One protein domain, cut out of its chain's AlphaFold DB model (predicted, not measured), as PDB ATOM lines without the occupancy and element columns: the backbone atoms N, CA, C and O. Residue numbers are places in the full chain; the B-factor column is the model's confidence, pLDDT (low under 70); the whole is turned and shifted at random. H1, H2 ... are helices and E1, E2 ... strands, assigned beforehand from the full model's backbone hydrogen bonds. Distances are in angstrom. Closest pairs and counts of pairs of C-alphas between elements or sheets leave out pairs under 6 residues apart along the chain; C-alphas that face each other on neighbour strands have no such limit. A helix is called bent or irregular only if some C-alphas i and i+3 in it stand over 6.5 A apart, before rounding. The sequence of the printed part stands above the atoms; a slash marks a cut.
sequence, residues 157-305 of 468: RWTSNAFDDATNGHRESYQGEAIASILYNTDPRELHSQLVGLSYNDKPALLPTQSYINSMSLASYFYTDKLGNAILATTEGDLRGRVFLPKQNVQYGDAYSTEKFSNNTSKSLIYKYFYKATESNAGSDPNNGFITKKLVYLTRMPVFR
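What this domain is: This is residues 157 to 305 of the 468 residues of an uncharacterized protein of Bacteroidales bacterium 45-6 (UniProt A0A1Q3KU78). Five separate two-stranded ribbons are strung along a broad, irregular body, with short helices between them. The hairpin of E3 and E4 makes one end, the hairpins E5 and E6 and E7 and E8 follow with the short helix H4 near the middle, and the hairpin E9 and E10 and the pair E2 and E11 lie toward the other end. The printed part has 149 residues with four named helices and eleven named strands, in the order E1 H1 E2 H2 H3 E3 E4 E5 E6 E7 E8 H4 E9 E10 E11; each sheet is an antiparallel pair, and the class is mixed, helices and strands. It is only just compact, close to loose, with a radius of gyration of the C-alphas of 17.2 A and spans of 52 by 41 by 27 A.

Where its parts are: E1 is residues 166 to 168, beginning at C-alpha 166 (217.010, 169.206, 175.499). H1 is residues 170 to 176, E2 178 to 183, H2 195 to 199, and H3 210 to 218, 12.0 A long. E3 is residues 220 to 224, 13.2 A, and E4 231 to 236, 14.1 A. E5 is residues 242 to 245, E6 250 to 253, E7 256 to 260 and E8 266 to 270, the last two 13.2 A each. H4 is residues 272 to 275, E9 278 to 280, E10 295 to 297, and E11 300 to 305, 12.7 A, ending at C-alpha 305 (228.975, 183.617, 159.824).

How they stand to each other: E1 pairs with no named strand, but its residues 166 to 167 pair antiparallel with residues 157 to 158. H1 and H4 only just touch, with 3 pairs of C-alphas within 8 A, the closest Arg 171 and Lys 272 at 6.8 A. E2 and E11 are antiparallel, with N 182 and O 301 2.8 A apart. H2 and H4 touch, the closest C-alphas being Val 196 and Phe 274, 5.4 A. H3 and E5 are near each other. In the hairpins, N 221 and O 235 of E3 and E4 are 2.8 A apart, N 243 and O 252 of E5 and E6 2.9 A, N 259 and O 267 of E7 and E8 2.8 A, and N 278 and O 297 of E9 and E10 2.8 A. Every O i to N i+4 pair is within hydrogen-bond range in H2 and H3; H1 has 1 of 3, with 2 of 4 O i to N i+3 pairs, and H4 is too short for such a pair.

The domain as a whole: The C-alphas of Arg 189 and Ala 230, the two farthest apart, are 52.6 A apart. The printed part has no cut. The links E2 to H2 and E9 to E10 are long, with 11 and 14 residues. The mean pLDDT of the printed part is 92.7, and no printed residue is under 70.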
ATOM      1  N   ARG A 157     218.119 170.517 170.272       94.00
ATOM      2  CA  ARG A 157     217.100 169.471 170.088       94.00
ATOM      3  C   ARG A 157     216.578 168.932 171.410       94.00
ATOM      4  O   ARG A 157     217.341 168.734 172.347       94.00
ATOM      5  N   TRP A 158     215.298 168.589 171.442       95.00
ATOM      6  CA  TRP A 158     214.729 167.745 172.492       95.00
ATOM      7  C   TRP A 158     215.402 166.364 172.498       95.00
ATOM      8  O   TRP A 158     215.647 165.793 171.432       95.00
ATOM      9  N   THR A 159     215.712 165.826 173.680       92.19
ATOM     10  CA  THR A 159     216.348 164.503 173.841       92.19
ATOM     11  C   THR A 159     215.316 163.381 173.989       92.19
ATOM     12  O   THR A 159     215.605 162.232 173.647       92.19
ATOM     13  N   SER A 160     214.082 163.711 174.384       91.44
ATOM     14  CA  SER A 160     212.954 162.784 174.540       91.44
ATOM     15  C   SER A 160     211.685 163.299 173.835       91.44
ATOM     16  O   SER A 160     211.511 164.503 173.635       91.44
ATOM     17  N   ASN A 161     210.757 162.393 173.503       91.06
ATOM     18  CA  ASN A 161     209.418 162.750 173.007       91.06
ATOM     19  C   ASN A 161     208.483 163.279 174.114       91.06
ATOM     20  O   ASN A 161     207.368 163.702 173.820       91.06
ATOM     21  N   ALA A 162     208.920 163.241 175.376       92.38
ATOM     22  CA  ALA A 162     208.204 163.811 176.510       92.38
ATOM     23  C   ALA A 162     208.493 165.311 176.695       92.38
ATOM     24  O   ALA A 162     207.860 165.935 177.554       92.38
ATOM     25  N   PHE A 163     209.423 165.866 175.901       92.75
ATOM     26  CA  PHE A 163     209.831 167.274 175.904       92.75
ATOM     27  C   PHE A 163     210.244 167.773 177.301       92.75
ATOM     28  O   PHE A 163     209.873 168.862 177.737       92.75
ATOM     29  N   ASP A 164     210.974 166.936 178.037       92.19
ATOM     30  CA  ASP A 164     211.411 167.184 179.414       92.19
ATOM     31  C   ASP A 164     212.920 167.418 179.563       92.19
ATOM     32  O   ASP A 164     213.358 167.820 180.639       92.19
ATOM     33  N   ASP A 165     213.690 167.237 178.488       92.50
ATOM     34  CA  ASP A 165     215.119 167.537 178.406       92.50
ATOM     35  C   ASP A 165     215.540 167.872 176.960       92.50
ATOM     36  O   ASP A 165     214.958 167.373 175.989       92.50
ATOM     37  N   ALA A 166     216.542 168.739 176.800       94.00
ATOM     38  CA  ALA A 166     217.010 169.206 175.499       94.00
ATOM     39  C   ALA A 166     218.493 169.597 175.501       94.00
ATOM     40  O   ALA A 166     219.021 170.150 176.463       94.00
ATOM     41  N   THR A 167     219.146 169.405 174.355       93.75
ATOM     42  CA  THR A 167     220.430 170.043 174.066       93.75
ATOM     43  C   THR A 167     220.215 171.502 173.678       93.75
ATOM     44  O   THR A 167     219.214 171.864 173.059       93.75
ATOM     45  N   ASN A 168     221.203 172.337 173.987       93.38
ATOM     46  CA  ASN A 168     221.232 173.739 173.590       93.38
ATOM     47  C   ASN A 168     222.571 174.051 172.904       93.38
ATOM     48  O   ASN A 168     223.425 174.743 173.460       93.38
ATOM     49  N   GLY A 169     222.799 173.404 171.757       94.62
ATOM     50  CA  GLY A 169     224.042 173.517 170.990       94.62
ATOM     51  C   GLY A 169     224.079 174.756 170.097       94.62
ATOM     52  O   GLY A 169     225.151 175.304 169.855       94.62
ATOM     53  N   HIS A 170     222.923 175.251 169.648       96.50
ATOM     54  CA  HIS A 170     222.867 176.358 168.694       96.50
ATOM     55  C   HIS A 170     223.484 177.658 169.228       96.50
ATOM     56  O   HIS A 170     224.184 178.335 168.482       96.50
ATOM     57  N   ARG A 171     223.344 177.981 170.520       94.38
ATOM     58  CA  ARG A 171     223.998 179.153 171.142       94.38
ATOM     59  C   ARG A 171     225.522 179.215 170.948       94.38
ATOM     60  O   ARG A 171     226.119 180.286 171.063       94.38
ATOM     61  N   GLU A 172     226.173 178.085 170.656       95.50
ATOM     62  CA  GLU A 172     227.599 178.025 170.319       95.50
ATOM     63  C   GLU A 172     227.905 178.577 168.914       95.50
ATOM     64  O   GLU A 172     228.992 179.121 168.697       95.50
ATOM     65  N   SER A 173     226.933 178.532 167.996       95.00
ATOM     66  CA  SER A 173     227.065 178.919 166.584       95.00
ATOM     67  C   SER A 173     227.470 180.375 166.388       95.00
ATOM     68  O   SER A 173     228.169 180.699 165.425       95.00
ATOM     69  N   TYR A 174     227.065 181.263 167.307       94.62
ATOM     70  CA  TYR A 174     227.365 182.690 167.213       94.62
ATOM     71  C   TYR A 174     228.870 182.895 167.045       94.62
ATOM     72  O   TYR A 174     229.308 183.607 166.156       94.62
ATOM     73  N   GLN A 175     229.677 182.187 167.827       93.06
ATOM     74  CA  GLN A 175     231.129 182.301 167.778       93.06
ATOM     75  C   GLN A 175     231.820 181.138 167.053       93.06
ATOM     76  O   GLN A 175     232.892 181.345 166.482       93.06
ATOM     77  N   GLY A 176     231.231 179.940 167.080       93.75
ATOM     78  CA  GLY A 176     231.784 178.739 166.453       93.75
ATOM     79  C   GLY A 176     231.727 178.754 164.925       93.75
ATOM     80  O   GLY A 176     232.615 178.220 164.276       93.75
ATOM     81  N   GLU A 177     230.741 179.445 164.347       95.00
ATOM     82  CA  GLU A 177     230.563 179.551 162.894       95.00
ATOM     83  C   GLU A 177     231.012 180.908 162.334       95.00
ATOM     84  O   GLU A 177     230.564 181.326 161.262       95.00
ATOM     85  N   ALA A 178     231.850 181.645 163.066       95.06
ATOM     86  CA  ALA A 178     232.366 182.925 162.599       95.06
ATOM     87  C   ALA A 178     233.240 182.732 161.351       95.06
ATOM     88  O   ALA A 178     234.179 181.943 161.350       95.06
ATOM     89  N   ILE A 179     232.936 183.485 160.296       95.38
ATOM     90  CA  ILE A 179     233.770 183.626 159.097       95.38
ATOM     91  C   ILE A 179     234.686 184.833 159.275       95.38
ATOM     92  O   ILE A 179     235.894 184.718 159.092       95.38
ATOM     93  N   ALA A 180     234.113 185.958 159.709       95.12
ATOM     94  CA  ALA A 180     234.839 187.179 160.019       95.12
ATOM     95  C   ALA A 180     234.266 187.841 161.276       95.12
ATOM     96  O   ALA A 180     233.064 187.750 161.544       95.12
ATOM     97  N   SER A 181     235.119 188.486 162.066       94.69
ATOM     98  CA  SER A 181     234.782 189.091 163.352       94.69
ATOM     99  C   SER A 181     235.552 190.385 163.592       94.69
ATOM    100  O   SER A 181     236.719 190.502 163.234       94.69
ATOM    101  N   ILE A 182     234.923 191.312 164.310       92.56
ATOM    102  CA  ILE A 182     235.632 192.376 165.016       92.56
ATOM    103  C   ILE A 182     236.188 191.775 166.306       92.56
ATOM    104  O   ILE A 182     235.435 191.216 167.110       92.56
ATOM    105  N   LEU A 183     237.502 191.870 166.492       91.50
ATOM    106  CA  LEU A 183     238.172 191.440 167.716       91.50
ATOM    107  C   LEU A 183     238.390 192.636 168.643       91.50
ATOM    108  O   LEU A 183     238.757 193.721 168.195       91.50
ATOM    109  N   TYR A 184     238.171 192.418 169.933       91.56
ATOM    110  CA  TYR A 184     238.452 193.381 170.993       91.56
ATOM    111  C   TYR A 184     239.636 192.896 171.828       91.56
ATOM    112  O   TYR A 184     240.031 191.730 171.755       91.56
ATOM    113  N   ASN A 185     240.197 193.796 172.632       89.69
ATOM    114  CA  ASN A 185     241.269 193.447 173.556       89.69
ATOM    115  C   ASN A 185     240.793 192.378 174.564       89.69
ATOM    116  O   ASN A 185     239.596 192.212 174.799       89.69
ATOM    117  N   THR A 186     241.728 191.640 175.157       89.69
ATOM    118  CA  THR A 186     241.458 190.717 176.266       89.69
ATOM    119  C   THR A 186     241.541 191.395 177.632       89.69
ATOM    120  O   THR A 186     241.060 190.828 178.608       89.69
ATOM    121  N   ASP A 187     242.162 192.574 177.737       90.94
ATOM    122  CA  ASP A 187     242.144 193.370 178.965       90.94
ATOM    123  C   ASP A 187     240.756 194.010 179.139       90.94
ATOM    124  O   ASP A 187     240.371 194.808 178.287       90.94
ATOM    125  N   PRO A 188     240.024 193.719 180.233       89.19
ATOM    126  CA  PRO A 188     238.679 194.247 180.490       89.19
ATOM    127  C   PRO A 188     238.589 195.779 180.610       89.19
ATOM    128  O   PRO A 188     237.485 196.315 180.694       89.19
ATOM    129  N   ARG A 189     239.724 196.480 180.735       85.38
ATOM    130  CA  ARG A 189     239.790 197.943 180.905       85.38
ATOM    131  C   ARG A 189     239.877 198.694 179.580       85.38
ATOM    132  O   ARG A 189     239.789 199.920 179.571       85.38
ATOM    133  N   GLU A 190     240.087 197.971 178.489       90.94
ATOM    134  CA  GLU A 190     240.213 198.527 177.147       90.94
ATOM    135  C   GLU A 190     238.839 198.715 176.488       90.94
ATOM    136  O   GLU A 190     237.781 198.485 177.078       90.94
ATOM    137  N   LEU A 191     238.832 199.189 175.240       87.25
ATOM    138  CA  LEU A 191     237.588 199.390 174.505       87.25
ATOM    139  C   LEU A 191     236.943 198.049 174.118       87.25
ATOM    140  O   LEU A 191     237.507 197.268 173.349       87.25
ATOM    141  N   HIS A 192     235.698 197.856 174.553       90.75
ATOM    142  CA  HIS A 192     234.847 196.735 174.161       90.75
ATOM    143  C   HIS A 192     233.510 197.211 173.596       90.75
ATOM    144  O   HIS A 192     233.084 198.352 173.784       90.75
ATOM    145  N   SER A 193     232.810 196.298 172.924       91.12
ATOM    146  CA  SER A 193     231.412 196.508 172.558       91.12
ATOM    147  C   SER A 193     230.531 196.723 173.793       91.12
ATOM    148  O   SER A 193     230.650 196.008 174.787       91.12
ATOM    149  N   GLN A 194     229.569 197.642 173.691       90.75
ATOM    150  CA  GLN A 194     228.561 197.880 174.728       90.75
ATOM    151  C   GLN A 194     227.397 196.878 174.687       90.75
ATOM    152  O   GLN A 194     226.477 196.989 175.492       90.75
ATOM    153  N   LEU A 195     227.394 195.906 173.765       94.12
ATOM    154  CA  LEU A 195     226.233 195.036 173.527       94.12
ATOM    155  C   LEU A 195     225.763 194.278 174.774       94.12
ATOM    156  O   LEU A 195     224.560 194.201 174.984       94.12
ATOM    157  N   VAL A 196     226.673 193.795 175.631       94.75
ATOM    158  CA  VAL A 196     226.285 193.154 176.904       94.75
ATOM    159  C   VAL A 196     225.534 194.145 177.796       94.75
ATOM    160  O   VAL A 196     224.422 193.858 178.230       94.75
ATOM    161  N   GLY A 197     226.100 195.334 178.025       93.25
ATOM    162  CA  GLY A 197     225.487 196.362 178.870       93.25
ATOM    163  C   GLY A 197     224.182 196.924 178.298       93.25
ATOM    164  O   GLY A 197     223.264 197.231 179.050       93.25
ATOM    165  N   LEU A 198     224.056 197.011 176.973       94.62
ATOM    166  CA  LEU A 198     222.834 197.474 176.317       94.62
ATOM    167  C   LEU A 198     221.717 196.423 176.340       94.62
ATOM    168  O   LEU A 198     220.553 196.804 176.226       94.62
ATOM    169  N   SER A 199     222.041 195.131 176.458       95.81
ATOM    170  CA  SER A 199     221.089 194.045 176.197       95.81
ATOM    171  C   SER A 199     220.780 193.140 177.391       95.81
ATOM    172  O   SER A 199     219.674 192.604 177.470       95.81
ATOM    173  N   TYR A 200     221.732 192.964 178.310       95.56
ATOM    174  CA  TYR A 200     221.621 192.121 179.501       95.56
ATOM    175  C   TYR A 200     221.944 192.951 180.755       95.56
ATOM    176  O   TYR A 200     223.043 192.908 181.313       95.56
ATOM    177  N   ASN A 201     220.979 193.790 181.138       94.00
ATOM    178  CA  ASN A 201     221.099 194.830 182.163       94.00
ATOM    179  C   ASN A 201     219.723 195.065 182.828       94.00
ATOM    180  O   ASN A 201     218.696 194.762 182.216       94.00
ATOM    181  N   ASP A 202     219.683 195.563 184.069       91.81
ATOM    182  CA  ASP A 202     218.446 195.887 184.801       91.81
ATOM    183  C   ASP A 202     217.706 197.102 184.206       91.81
ATOM    184  O   ASP A 202     216.505 197.289 184.427       91.81
ATOM    185  N   LYS A 203     218.397 197.887 183.375       91.44
ATOM    186  CA  LYS A 203     217.870 198.985 182.555       91.44
ATOM    187  C   LYS A 203     218.305 198.807 181.089       91.44
ATOM    188  O   LYS A 203     219.072 199.617 180.570       91.44
ATOM    189  N   PRO A 204     217.839 197.750 180.399       92.88
ATOM    190  CA  PRO A 204     218.322 197.418 179.064       92.88
ATOM    191  C   PRO A 204     217.823 198.436 178.029       92.88
ATOM    192  O   PRO A 204     216.654 198.832 178.040       92.88
ATOM    193  N   ALA A 205     218.699 198.823 177.103       93.00
ATOM    194  CA  ALA A 205     218.374 199.693 175.970       93.00
ATOM    195  C   ALA A 205     217.945 198.898 174.724       93.00
ATOM    196  O   ALA A 205     217.232 199.415 173.865       93.00
ATOM    197  N   LEU A 206     218.376 197.637 174.625       94.00
ATOM    198  CA  LEU A 206     218.052 196.706 173.551       94.00
ATOM    199  C   LEU A 206     217.295 195.512 174.124       94.00
ATOM    200  O   LEU A 206     217.786 194.806 175.001       94.00
ATOM    201  N   LEU A 207     216.100 195.273 173.592       94.00
ATOM    202  CA  LEU A 207     215.238 194.162 173.981       94.00
ATOM    203  C   LEU A 207     214.834 193.346 172.749       94.00
ATOM    204  O   LEU A 207     214.685 193.916 171.661       94.00
ATOM    205  N   PRO A 208     214.620 192.027 172.901       95.44
ATOM    206  CA  PRO A 208     213.963 191.241 171.871       95.44
ATOM    207  C   PRO A 208     212.552 191.788 171.621       95.44
ATOM    208  O   PRO A 208     211.832 192.138 172.558       95.44
ATOM    209  N   THR A 209     212.131 191.859 170.358       92.38
ATOM    210  CA  THR A 209     210.762 192.278 170.037       92.38
ATOM    211  C   THR A 209     209.783 191.166 170.413       92.38
ATOM    212  O   THR A 209     210.078 189.983 170.236       92.38
ATOM    213  N   GLN A 210     208.586 191.526 170.886       91.00
ATOM    214  CA  GLN A 210     207.576 190.523 171.246       91.00
ATOM    215  C   GLN A 210     207.169 189.662 170.044       91.00
ATOM    216  O   GLN A 210     206.974 188.460 170.181       91.00
ATOM    217  N   SER A 211     207.110 190.254 168.849       90.75
ATOM    218  CA  SER A 211     206.852 189.529 167.602       90.75
ATOM    219  C   SER A 211     207.897 188.447 167.315       90.75
ATOM    220  O   SER A 211     207.530 187.352 166.895       90.75
ATOM    221  N   TYR A 212     209.178 188.709 167.593       94.00
ATOM    222  CA  TYR A 212     210.237 187.712 167.452       94.00
ATOM    223  C   TYR A 212     210.081 186.589 168.484       94.00
ATOM    224  O   TYR A 212     210.109 185.417 168.116       94.00
ATOM    225  N   ILE A 213     209.836 186.934 169.754       95.44
ATOM    226  CA  ILE A 213     209.593 185.942 170.815       95.44
ATOM    227  C   ILE A 213     208.427 185.025 170.435       95.44
ATOM    228  O   ILE A 213     208.564 183.809 170.517       95.44
ATOM    229  N   ASN A 214     207.319 185.602 169.964       94.62
ATOM    230  CA  ASN A 214     206.150 184.844 169.526       94.62
ATOM    231  C   ASN A 214     206.482 183.938 168.333       94.62
ATOM    232  O   ASN A 214     206.066 182.785 168.310       94.62
ATOM    233  N   SER A 215     207.252 184.434 167.356       94.31
ATOM    234  CA  SER A 215     207.654 183.625 166.199       94.31
ATOM    235  C   SER A 215     208.482 182.406 166.605       94.31
ATOM    236  O   SER A 215     208.258 181.320 166.081       94.31
ATOM    237  N   MET A 216     209.376 182.558 167.588       97.50
ATOM    238  CA  MET A 216     210.144 181.438 168.124       97.50
ATOM    239  C   MET A 216     209.248 180.500 168.934       97.50
ATOM    240  O   MET A 216     209.320 179.294 168.752       97.50
ATOM    241  N   SER A 217     208.361 181.010 169.795       95.69
ATOM    242  CA  SER A 217     207.528 180.149 170.646       95.69
ATOM    243  C   SER A 217     206.459 179.364 169.889       95.69
ATOM    244  O   SER A 217     206.069 178.309 170.366       95.69
ATOM    245  N   LEU A 218     205.979 179.874 168.750       95.56
ATOM    246  CA  LEU A 218     204.885 179.278 167.967       95.56
ATOM    247  C   LEU A 218     205.374 178.440 166.775       95.56
ATOM    248  O   LEU A 218     204.573 177.822 166.078       95.56
ATOM    249  N   ALA A 219     206.678 178.425 166.494       96.31
ATOM    250  CA  ALA A 219     207.216 177.633 165.396       96.31
ATOM    251  C   ALA A 219     207.006 176.133 165.652       96.31
ATOM    252  O   ALA A 219     207.297 175.635 166.736       96.31
ATOM    253  N   SER A 220     206.556 175.388 164.640       96.38
ATOM    254  CA  SER A 220     206.421 173.934 164.763       96.38
ATOM    255  C   SER A 220     207.788 173.262 164.890       96.38
ATOM    256  O   SER A 220     208.667 173.497 164.050       96.38
ATOM    257  N   TYR A 221     207.912 172.394 165.892       97.25
ATOM    258  CA  TYR A 221     209.037 171.502 166.138       97.25
ATOM    259  C   TYR A 221     208.642 170.048 165.842       97.25
ATOM    260  O   TYR A 221     207.585 169.580 166.274       97.25
ATOM    261  N   PHE A 222     209.529 169.304 165.179       97.12
ATOM    262  CA  PHE A 222     209.317 167.909 164.784       97.12
ATOM    263  C   PHE A 222     210.355 166.984 165.437       97.12
ATOM    264  O   PHE A 222     211.513 166.922 165.011       97.12
ATOM    265  N   TYR A 223     209.941 166.252 166.475       96.75
ATOM    266  CA  TYR A 223     210.774 165.256 167.154       96.75
ATOM    267  C   TYR A 223     210.758 163.929 166.395       96.75
ATOM    268  O   TYR A 223     209.704 163.475 165.946       96.75
ATOM    269  N   THR A 224     211.917 163.284 166.292       95.38
ATOM    270  CA  THR A 224     212.101 162.034 165.548       95.38
ATOM    271  C   THR A 224     212.620 160.907 166.425       95.38
ATOM    272  O   THR A 224     213.080 161.130 167.541       95.38
ATOM    273  N   ASP A 225     212.629 159.690 165.885       88.94
ATOM    274  CA  ASP A 225     213.492 158.636 166.419       88.94
ATOM    275  C   ASP A 225     214.981 159.059 166.420       88.94
ATOM    276  O   ASP A 225     215.376 160.063 165.814       88.94
ATOM    277  N   LYS A 226     215.827 158.273 167.103       79.00
ATOM    278  CA  LYS A 226     217.273 158.539 167.228       79.00
ATOM    279  C   LYS A 226     218.007 158.614 165.884       79.00
ATOM    280  O   LYS A 226     219.093 159.181 165.834       79.00
ATOM    281  N   LEU A 227     217.442 158.021 164.832       78.94
ATOM    282  CA  LEU A 227     218.018 157.976 163.490       78.94
ATOM    283  C   LEU A 227     217.465 159.089 162.581       78.94
ATOM    284  O   LEU A 227     217.935 159.232 161.457       78.94
ATOM    285  N   GLY A 228     216.488 159.881 163.038       81.31
ATOM    286  CA  GLY A 228     215.855 160.925 162.229       81.31
ATOM    287  C   GLY A 228     214.898 160.395 161.154       81.31
ATOM    288  O   GLY A 228     214.570 161.128 160.219       81.31
ATOM    289  N   ASN A 229     214.464 159.133 161.235       86.50
ATOM    290  CA  ASN A 229     213.747 158.485 160.134       86.50
ATOM    291  C   ASN A 229     212.256 158.830 160.107       86.50
ATOM    292  O   ASN A 229     211.729 159.133 159.034       86.50
ATOM    293  N   ALA A 230     211.594 158.820 161.264       93.06
ATOM    294  CA  ALA A 230     210.174 159.132 161.395       93.06
ATOM    295  C   ALA A 230     209.911 160.202 162.459       93.06
ATOM    296  O   ALA A 230     210.575 160.236 163.496       93.06
ATOM    297  N   ILE A 231     208.907 161.052 162.216       96.75
ATOM    298  CA  ILE A 231     208.384 161.991 163.216       96.75
ATOM    299  C   ILE A 231     207.563 161.192 164.231       96.75
ATOM    300  O   ILE A 231     206.600 160.527 163.857       96.75
ATOM    301  N   LEU A 232     207.940 161.268 165.507       96.69
ATOM    302  CA  LEU A 232     207.262 160.567 166.604       96.69
ATOM    303  C   LEU A 232     206.357 161.489 167.423       96.69
ATOM    304  O   LEU A 232     205.391 161.027 168.023       96.69
ATOM    305  N   ALA A 233     206.687 162.779 167.478       96.12
ATOM    306  CA  ALA A 233     205.922 163.780 168.206       96.12
ATOM    307  C   ALA A 233     206.175 165.177 167.631       96.12
ATOM    308  O   ALA A 233     207.214 165.445 167.020       96.12
ATOM    309  N   THR A 234     205.237 166.085 167.872       96.06
ATOM    310  CA  THR A 234     205.354 167.500 167.516       96.06
ATOM    311  C   THR A 234     205.057 168.368 168.727       96.06
ATOM    312  O   THR A 234     204.231 168.005 169.560       96.06
ATOM    313  N   THR A 235     205.698 169.527 168.794       95.38
ATOM    314  CA  THR A 235     205.397 170.584 169.765       95.38
ATOM    315  C   THR A 235     205.587 171.943 169.096       95.38
ATOM    316  O   THR A 235     206.061 172.020 167.962       95.38
ATOM    317  N   GLU A 236     205.225 173.014 169.784       95.38
ATOM    318  CA  GLU A 236     205.630 174.370 169.423       95.38
ATOM    319  C   GLU A 236     206.937 174.743 170.140       95.38
ATOM    320  O   GLU A 236     207.214 174.256 171.243       95.38
ATOM    321  N   GLY A 237     207.741 175.590 169.498       95.75
ATOM    322  CA  GLY A 237     208.984 176.141 170.024       95.75
ATOM    323  C   GLY A 237     210.192 175.875 169.124       95.75
ATOM    324  O   GLY A 237     210.676 174.749 169.024       95.75
ATOM    325  N   ASP A 238     210.731 176.938 168.534       97.62
ATOM    326  CA  ASP A 238     212.072 176.971 167.961       97.62
ATOM    327  C   ASP A 238     213.099 177.165 169.083       97.62
ATOM    328  O   ASP A 238     213.147 178.203 169.757       97.62
ATOM    329  N   LEU A 239     213.940 176.151 169.278       97.56
ATOM    330  CA  LEU A 239     214.909 176.112 170.369       97.56
ATOM    331  C   LEU A 239     216.050 177.130 170.212       97.56
ATOM    332  O   LEU A 239     216.782 177.347 171.176       97.56
ATOM    333  N   ARG A 240     216.174 177.800 169.054       97.62
ATOM    334  CA  ARG A 240     217.128 178.907 168.827       97.62
ATOM    335  C   ARG A 240     216.711 180.198 169.527       97.62
ATOM    336  O   ARG A 240     217.541 181.070 169.780       97.62
ATOM    337  N   GLY A 241     215.427 180.341 169.865       97.50
ATOM    338  CA  GLY A 241     214.951 181.431 170.716       97.50
ATOM    339  C   GLY A 241     215.398 181.229 172.162       97.50
ATOM    340  O   GLY A 241     216.185 182.011 172.701       97.50
ATOM    341  N   ARG A 242     214.872 180.160 172.766       95.56
ATOM    342  CA  ARG A 242     215.256 179.607 174.070       95.56
ATOM    343  C   ARG A 242     214.730 178.178 174.194       95.56
ATOM    344  O   ARG A 242     213.734 177.831 173.563       95.56
ATOM    345  N   VAL A 243     215.290 177.411 175.121       94.94
ATOM    346  CA  VAL A 243     214.681 176.165 175.604       94.94
ATOM    347  C   VAL A 243     213.891 176.463 176.878       94.94
ATOM    348  O   VAL A 243     214.414 177.103 177.792       94.94
ATOM    349  N   PHE A 244     212.649 175.990 176.969       91.44
ATOM    350  CA  PHE A 244     211.835 176.075 178.184       91.44
ATOM    351  C   PHE A 244     211.283 174.694 178.530       91.44
ATOM    352  O   PHE A 244     210.569 174.120 177.719       91.44
ATOM    353  N   LEU A 245     211.612 174.185 179.720       90.62
ATOM    354  CA  LEU A 245     211.183 172.894 180.257       90.62
ATOM    355  C   LEU A 245     209.982 173.114 181.197       90.62
ATOM    356  O   LEU A 245     210.186 173.410 182.381       90.62
ATOM    357  N   PRO A 246     208.721 172.978 180.735       79.75
ATOM    358  CA  PRO A 246     207.566 173.459 181.496       79.75
ATOM    359  C   PRO A 246     207.355 172.694 182.805       79.75
ATOM    360  O   PRO A 246     207.046 173.297 183.828       79.75
ATOM    361  N   LYS A 247     207.582 171.372 182.797       84.56
ATOM    362  CA  LYS A 247     207.405 170.503 183.976       84.56
ATOM    363  C   LYS A 247     208.365 170.843 185.119       84.56
ATOM    364  O   LYS A 247     208.016 170.666 186.278       84.56
ATOM    365  N   GLN A 248     209.569 171.301 184.782       87.50
ATOM    366  CA  GLN A 248     210.619 171.632 185.747       87.50
ATOM    367  C   GLN A 248     210.659 173.132 186.062       87.50
ATOM    368  O   GLN A 248     211.345 173.543 186.994       87.50
ATOM    369  N   ASN A 249     209.938 173.951 185.287       85.69
ATOM    370  CA  ASN A 249     210.027 175.407 185.309       85.69
ATOM    371  C   ASN A 249     211.477 175.914 185.138       85.69
ATOM    372  O   ASN A 249     211.905 176.870 185.786       85.69
ATOM    373  N   VAL A 250     212.239 175.243 184.267       89.94
ATOM    374  CA  VAL A 250     213.638 175.557 183.940       89.94
ATOM    375  C   VAL A 250     213.704 176.128 182.526       89.94
ATOM    376  O   VAL A 250     212.938 175.732 181.649       89.94
ATOM    377  N   GLN A 251     214.631 177.053 182.285       91.56
ATOM    378  CA  GLN A 251     214.939 177.543 180.944       91.56
ATOM    379  C   GLN A 251     216.441 177.484 180.671       91.56
ATOM    380  O   GLN A 251     217.250 177.683 181.577       91.56
ATOM    381  N   TYR A 252     216.795 177.321 179.400       93.81
ATOM    382  CA  TYR A 252     218.142 177.565 178.897       93.81
ATOM    383  C   TYR A 252     218.070 178.650 177.825       93.81
ATOM    384  O   TYR A 252     217.380 178.490 176.818       93.81
ATOM    385  N   GLY A 253     218.764 179.767 178.050       95.38
ATOM    386  CA  GLY A 253     218.826 180.857 177.079       95.38
ATOM    387  C   GLY A 253     219.622 180.479 175.830       95.38
ATOM    388  O   GLY A 253     220.602 179.732 175.913       95.38
ATOM    389  N   ASP A 254     219.204 181.015 174.687       97.06
ATOM    390  CA  ASP A 254     219.962 181.006 173.428       97.06
ATOM    391  C   ASP A 254     220.003 182.443 172.880       97.06
ATOM    392  O   ASP A 254     220.763 183.272 173.390       97.06
ATOM    393  N   ALA A 255     219.119 182.803 171.943       97.62
ATOM    394  CA  ALA A 255     218.996 184.182 171.488       97.62
ATOM    395  C   ALA A 255     218.554 185.117 172.628       97.62
ATOM    396  O   ALA A 255     219.097 186.218 172.779       97.62
ATOM    397  N   TYR A 256     217.596 184.676 173.449       97.69
ATOM    398  CA  TYR A 256     217.112 185.400 174.626       97.69
ATOM    399  C   TYR A 256     216.898 184.478 175.834       97.69
ATOM    400  O   TYR A 256     216.812 183.257 175.709       97.69
ATOM    401  N   SER A 257     216.787 185.078 177.016       95.81
ATOM    402  CA  SER A 257     216.395 184.418 178.267       95.81
ATOM    403  C   SER A 257     215.386 185.291 179.013       95.81
ATOM    404  O   SER A 257     215.369 186.508 178.834       95.81
ATOM    405  N   THR A 258     214.489 184.696 179.803       94.19
ATOM    406  CA  THR A 258     213.523 185.462 180.607       94.19
ATOM    407  C   THR A 258     214.064 185.692 182.010       94.19
ATOM    408  O   THR A 258     214.090 184.767 182.815       94.19
ATOM    409  N   GLU A 259     214.434 186.923 182.329       93.25
ATOM    410  CA  GLU A 259     215.013 187.272 183.625       93.25
ATOM    411  C   GLU A 259     213.980 187.891 184.564       93.25
ATOM    412  O   GLU A 259     213.092 188.638 184.137       93.25
ATOM    413  N   LYS A 260     214.111 187.587 185.860       91.19
ATOM    414  CA  LYS A 260     213.320 188.206 186.929       91.19
ATOM    415  C   LYS A 260     214.012 189.472 187.424       91.19
ATOM    416  O   LYS A 260     215.180 189.452 187.793       91.19
ATOM    417  N   PHE A 261     213.262 190.562 187.473       90.31
ATOM    418  CA  PHE A 261     213.707 191.864 187.953       90.31
ATOM    419  C   PHE A 261     213.360 192.031 189.435       90.31
ATOM    420  O   PHE A 261     212.459 191.374 189.957       90.31
ATOM    421  N   SER A 262     214.045 192.956 190.113       86.56
ATOM    422  CA  SER A 262     213.865 193.241 191.547       86.56
ATOM    423  C   SER A 262     212.435 193.644 191.931       86.56
ATOM    424  O   SER A 262     212.006 193.413 193.056       86.56
ATOM    425  N   ASN A 263     211.669 194.197 190.990       87.19
ATOM    426  CA  ASN A 263     210.254 194.540 191.150       87.19
ATOM    427  C   ASN A 263     209.293 193.354 190.901       87.19
ATOM    428  O   ASN A 263     208.109 193.576 190.656       87.19
ATOM    429  N   ASN A 264     209.795 192.114 190.896       84.88
ATOM    430  CA  ASN A 264     209.066 190.882 190.571       84.88
ATOM    431  C   ASN A 264     208.476 190.810 189.149       84.88
ATOM    432  O   ASN A 264     207.708 189.894 188.850       84.88
ATOM    433  N   THR A 265     208.850 191.715 188.239       91.44
ATOM    434  CA  THR A 265     208.493 191.580 186.817       91.44
ATOM    435  C   THR A 265     209.465 190.647 186.102       91.44
ATOM    436  O   THR A 265     210.625 190.529 186.488       91.44
ATOM    437  N   SER A 266     208.997 189.962 185.059       91.44
ATOM    438  CA  SER A 266     209.855 189.153 184.187       91.44
ATOM    439  C   SER A 266     209.951 189.805 182.815       91.44
ATOM    440  O   SER A 266     208.929 190.215 182.263       91.44
ATOM    441  N   LYS A 267     211.158 189.899 182.253       92.81
ATOM    442  CA  LYS A 267     211.363 190.378 180.878       92.81
ATOM    443  C   LYS A 267     212.319 189.462 180.137       92.81
ATOM    444  O   LYS A 267     213.264 188.944 180.723       92.81
ATOM    445  N   SER A 268     212.090 189.294 178.841       95.50
ATOM    446  CA  SER A 268     213.061 188.633 177.972       95.50
ATOM    447  C   SER A 268     214.207 189.588 177.651       95.50
ATOM    448  O   SER A 268     213.963 190.672 177.128       95.50
ATOM    449  N   LEU A 269     215.438 189.184 177.953       97.00
ATOM    450  CA  LEU A 269     216.672 189.899 177.634       97.00
ATOM    451  C   LEU A 269     217.412 189.192 176.506       97.00
ATOM    452  O   LEU A 269     217.342 187.969 176.389       97.00
ATOM    453  N   ILE A 270     218.141 189.944 175.681       97.81
ATOM    454  CA  ILE A 270     219.012 189.338 174.668       97.81
ATOM    455  C   ILE A 270     220.177 188.671 175.405       97.81
ATOM    456  O   ILE A 270     220.984 189.349 176.043       97.81
ATOM    457  N   TYR A 271     220.252 187.347 175.298       96.94
ATOM    458  CA  TYR A 271     221.166 186.505 176.073       96.94
ATOM    459  C   TYR A 271     222.440 186.163 175.298       96.94
ATOM    460  O   TYR A 271     223.511 186.059 175.890       96.94
ATOM    461  N   LYS A 272     222.349 186.071 173.965       96.06
ATOM    462  CA  LYS A 272     223.445 185.694 173.054       96.06
ATOM    463  C   LYS A 272     224.783 186.378 173.361       96.06
ATOM    464  O   LYS A 272     225.820 185.719 173.403       96.06
ATOM    465  N   TYR A 273     224.767 187.695 173.570       96.50
ATOM    466  CA  TYR A 273     225.985 188.465 173.834       96.50
ATOM    467  C   TYR A 273     226.577 188.162 175.201       96.50
ATOM    468  O   TYR A 273     227.778 187.944 175.303       96.50
ATOM    469  N   PHE A 274     225.735 188.110 176.230       95.75
ATOM    470  CA  PHE A 274     226.154 187.764 177.582       95.75
ATOM    471  C   PHE A 274     226.723 186.340 177.637       95.75
ATOM    472  O   PHE A 274     227.805 186.134 178.174       95.75
ATOM    473  N   TYR A 275     226.058 185.376 176.995       95.44
ATOM    474  CA  TYR A 275     226.500 183.981 176.954       95.44
ATOM    475  C   TYR A 275     227.896 183.800 176.340       95.44
ATOM    476  O   TYR A 275     228.653 182.926 176.754       95.44
ATOM    477  N   LYS A 276     228.241 184.622 175.341       94.50
ATOM    478  CA  LYS A 276     229.548 184.595 174.669       94.50
ATOM    479  C   LYS A 276     230.543 185.636 175.175       94.50
ATOM    480  O   LYS A 276     231.601 185.806 174.567       94.50
ATOM    481  N   ALA A 277     230.215 186.327 176.260       95.25
ATOM    482  CA  ALA A 277     231.110 187.280 176.885       95.25
ATOM    483  C   ALA A 277     232.152 186.586 177.769       95.25
ATOM    484  O   ALA A 277     231.989 185.455 178.224       95.25
ATOM    485  N   THR A 278     233.245 187.296 178.007       94.81
ATOM    486  CA  THR A 278     234.264 186.948 178.988       94.81
ATOM    487  C   THR A 278     233.929 187.628 180.307       94.81
ATOM    488  O   THR A 278     233.560 188.802 180.329       94.81
ATOM    489  N   GLU A 279     234.079 186.898 181.410       94.00
ATOM    490  CA  GLU A 279     233.948 187.449 182.755       94.00
ATOM    491  C   GLU A 279     235.327 187.770 183.342       94.00
ATOM    492  O   GLU A 279     236.277 187.002 183.188       94.00
ATOM    493  N   SER A 280     235.435 188.879 184.067       92.81
ATOM    494  CA  SER A 280     236.637 189.248 184.811       92.81
ATOM    495  C   SER A 280     236.302 189.694 186.230       92.81
ATOM    496  O   SER A 280     235.349 190.440 186.456       92.81
ATOM    497  N   ASN A 281     237.143 189.279 187.181       91.31
ATOM    498  CA  ASN A 281     237.091 189.717 188.579       91.31
ATOM    499  C   ASN A 281     237.818 191.059 188.808       91.31
ATOM    500  O   ASN A 281     237.965 191.482 189.951       91.31
ATOM    501  N   ALA A 282     238.297 191.724 187.750       87.69
ATOM    502  CA  ALA A 282     239.031 192.991 187.841       87.69
ATOM    503  C   ALA A 282     238.157 194.203 188.238       87.69
ATOM    504  O   ALA A 282     238.677 195.306 188.383       87.69
ATOM    505  N   GLY A 283     236.845 194.018 188.397       86.31
ATOM    506  CA  GLY A 283     235.898 195.059 188.791       86.31
ATOM    507  C   GLY A 283     234.458 194.656 188.486       86.31
ATOM    508  O   GLY A 283     234.173 193.484 188.243       86.31
ATOM    509  N   SER A 284     233.560 195.637 188.452       89.31
ATOM    510  CA  SER A 284     232.185 195.484 187.972       89.31
ATOM    511  C   SER A 284     231.736 196.714 187.187       89.31
ATOM    512  O   SER A 284     232.331 197.786 187.311       89.31
ATOM    513  N   ASP A 285     230.707 196.551 186.354       87.88
ATOM    514  CA  ASP A 285     230.060 197.676 185.681       87.88
ATOM    515  C   ASP A 285     229.066 198.333 186.655       87.88
ATOM    516  O   ASP A 285     228.041 197.722 186.976       87.88
ATOM    517  N   PRO A 286     229.319 199.566 187.135       89.00
ATOM    518  CA  PRO A 286     228.427 200.234 188.082       89.00
ATOM    519  C   PRO A 286     227.047 200.545 187.485       89.00
ATOM    520  O   PRO A 286     226.112 200.832 188.230       89.00
ATOM    521  N   ASN A 287     226.903 200.485 186.157       88.25
ATOM    522  CA  ASN A 287     225.646 200.734 185.460       88.25
ATOM    523  C   ASN A 287     224.857 199.452 185.164       88.25
ATOM    524  O   ASN A 287     223.815 199.536 184.513       88.25
ATOM    525  N   ASN A 288     225.329 198.281 185.607       90.50
ATOM    526  CA  ASN A 288     224.634 197.012 185.419       90.50
ATOM    527  C   ASN A 288     224.217 196.394 186.760       90.50
ATOM    528  O   ASN A 288     224.985 195.700 187.427       90.50
ATOM    529  N   GLY A 289     222.956 196.599 187.133       88.12
ATOM    530  CA  GLY A 289     222.367 196.054 188.352       88.12
ATOM    531  C   GLY A 289     222.111 194.543 188.318       88.12
ATOM    532  O   GLY A 289     221.858 193.964 189.374       88.12
ATOM    533  N   PHE A 290     222.202 193.880 187.156       88.25
ATOM    534  CA  PHE A 290     222.154 192.412 187.075       88.25
ATOM    535  C   PHE A 290     223.522 191.762 187.272       88.25
ATOM    536  O   PHE A 290     223.617 190.711 187.906       88.25
ATOM    537  N   ILE A 291     224.586 192.383 186.764       88.44
ATOM    538  CA  ILE A 291     225.952 191.853 186.806       88.44
ATOM    539  C   ILE A 291     226.797 192.712 187.757       88.44
ATOM    540  O   ILE A 291     227.604 193.538 187.348       88.44
ATOM    541  N   THR A 292     226.616 192.520 189.062       83.56
ATOM    542  CA  THR A 292     227.119 193.481 190.065       83.56
ATOM    543  C   THR A 292     228.539 193.221 190.569       83.56
ATOM    544  O   THR A 292     229.135 194.095 191.197       83.56
ATOM    545  N   LYS A 293     229.100 192.030 190.325       86.88
ATOM    546  CA  LYS A 293     230.379 191.588 190.924       86.88
ATOM    547  C   LYS A 293     231.504 191.326 189.925       86.88
ATOM    548  O   LYS A 293     232.594 190.953 190.347       86.88
ATOM    549  N   LYS A 294     231.229 191.447 188.627       91.00
ATOM    550  CA  LYS A 294     232.178 191.115 187.561       91.00
ATOM    551  C   LYS A 294     232.047 192.097 186.410       91.00
ATOM    552  O   LYS A 294     230.956 192.602 186.151       91.00
ATOM    553  N   LEU A 295     233.143 192.315 185.695       91.69
ATOM    554  CA  LEU A 295     233.099 192.896 184.360       91.69
ATOM    555  C   LEU A 295     232.774 191.785 183.373       91.69
ATOM    556  O   LEU A 295     233.387 190.719 183.416       91.69
ATOM    557  N   VAL A 296     231.813 192.043 182.492       94.25
ATOM    558  CA  VAL A 296     231.392 191.098 181.459       94.25
ATOM    559  C   VAL A 296     231.412 191.814 180.121       94.25
ATOM    560  O   VAL A 296     230.696 192.792 179.919       94.25
ATOM    561  N   TYR A 297     232.275 191.351 179.227       93.44
ATOM    562  CA  TYR A 297     232.624 192.061 178.000       93.44
ATOM    563  C   TYR A 297     232.867 191.082 176.856       93.44
ATOM    564  O   TYR A 297     233.254 189.933 177.056       93.44
ATOM    565  N   LEU A 298     232.629 191.533 175.627       93.69
ATOM    566  CA  LEU A 298     232.931 190.744 174.437       93.69
ATOM    567  C   LEU A 298     234.389 190.959 174.028       93.69
ATOM    568  O   LEU A 298     234.835 192.092 173.860       93.69
ATOM    569  N   THR A 299     235.096 189.862 173.780       92.06
ATOM    570  CA  THR A 299     236.415 189.847 173.123       92.06
ATOM    571  C   THR A 299     236.296 189.662 171.610       92.06
ATOM    572  O   THR A 299     237.247 189.877 170.864       92.06
ATOM    573  N   ARG A 300     235.106 189.287 171.132       91.75
ATOM    574  CA  ARG A 300     234.836 189.014 169.722       91.75
ATOM    575  C   ARG A 300     233.377 189.284 169.373       91.75
ATOM    576  O   ARG A 300     232.473 188.821 170.070       91.75
ATOM    577  N   MET A 301     233.163 189.962 168.250       93.50
ATOM    578  CA  MET A 301     231.857 190.162 167.628       93.50
ATOM    579  C   MET A 301     231.900 189.703 166.161       93.50
ATOM    580  O   MET A 301     232.440 190.410 165.312       93.50
ATOM    581  N   PRO A 302     231.350 188.520 165.857       94.94
ATOM    582  CA  PRO A 302     231.136 188.051 164.494       94.94
ATOM    583  C   PRO A 302     230.357 189.067 163.653       94.94
ATOM    584  O   PRO A 302     229.338 189.591 164.095       94.94
ATOM    585  N   VAL A 303     230.832 189.308 162.434       93.94
ATOM    586  CA  VAL A 303     230.170 190.153 161.422       93.94
ATOM    587  C   VAL A 303     229.740 189.349 160.193       93.94
ATOM    588  O   VAL A 303     228.773 189.704 159.532       93.94
ATOM    589  N   PHE A 304     230.402 188.216 159.934       95.88
ATOM    590  CA  PHE A 304     229.993 187.222 158.944       95.88
ATOM    591  C   PHE A 304     230.072 185.833 159.567       95.88
ATOM    592  O   PHE A 304     231.024 185.525 160.285       95.88
ATOM    593  N   ARG A 305     229.085 184.981 159.280       96.19
ATOM    594  CA  ARG A 305     228.975 183.617 159.824       96.19
ATOM    595  C   ARG A 305     228.440 182.649 158.776       96.19
ATOM    596  O   ARG A 305     227.820 183.095 157.811       96.19
TER     597      ARG A 305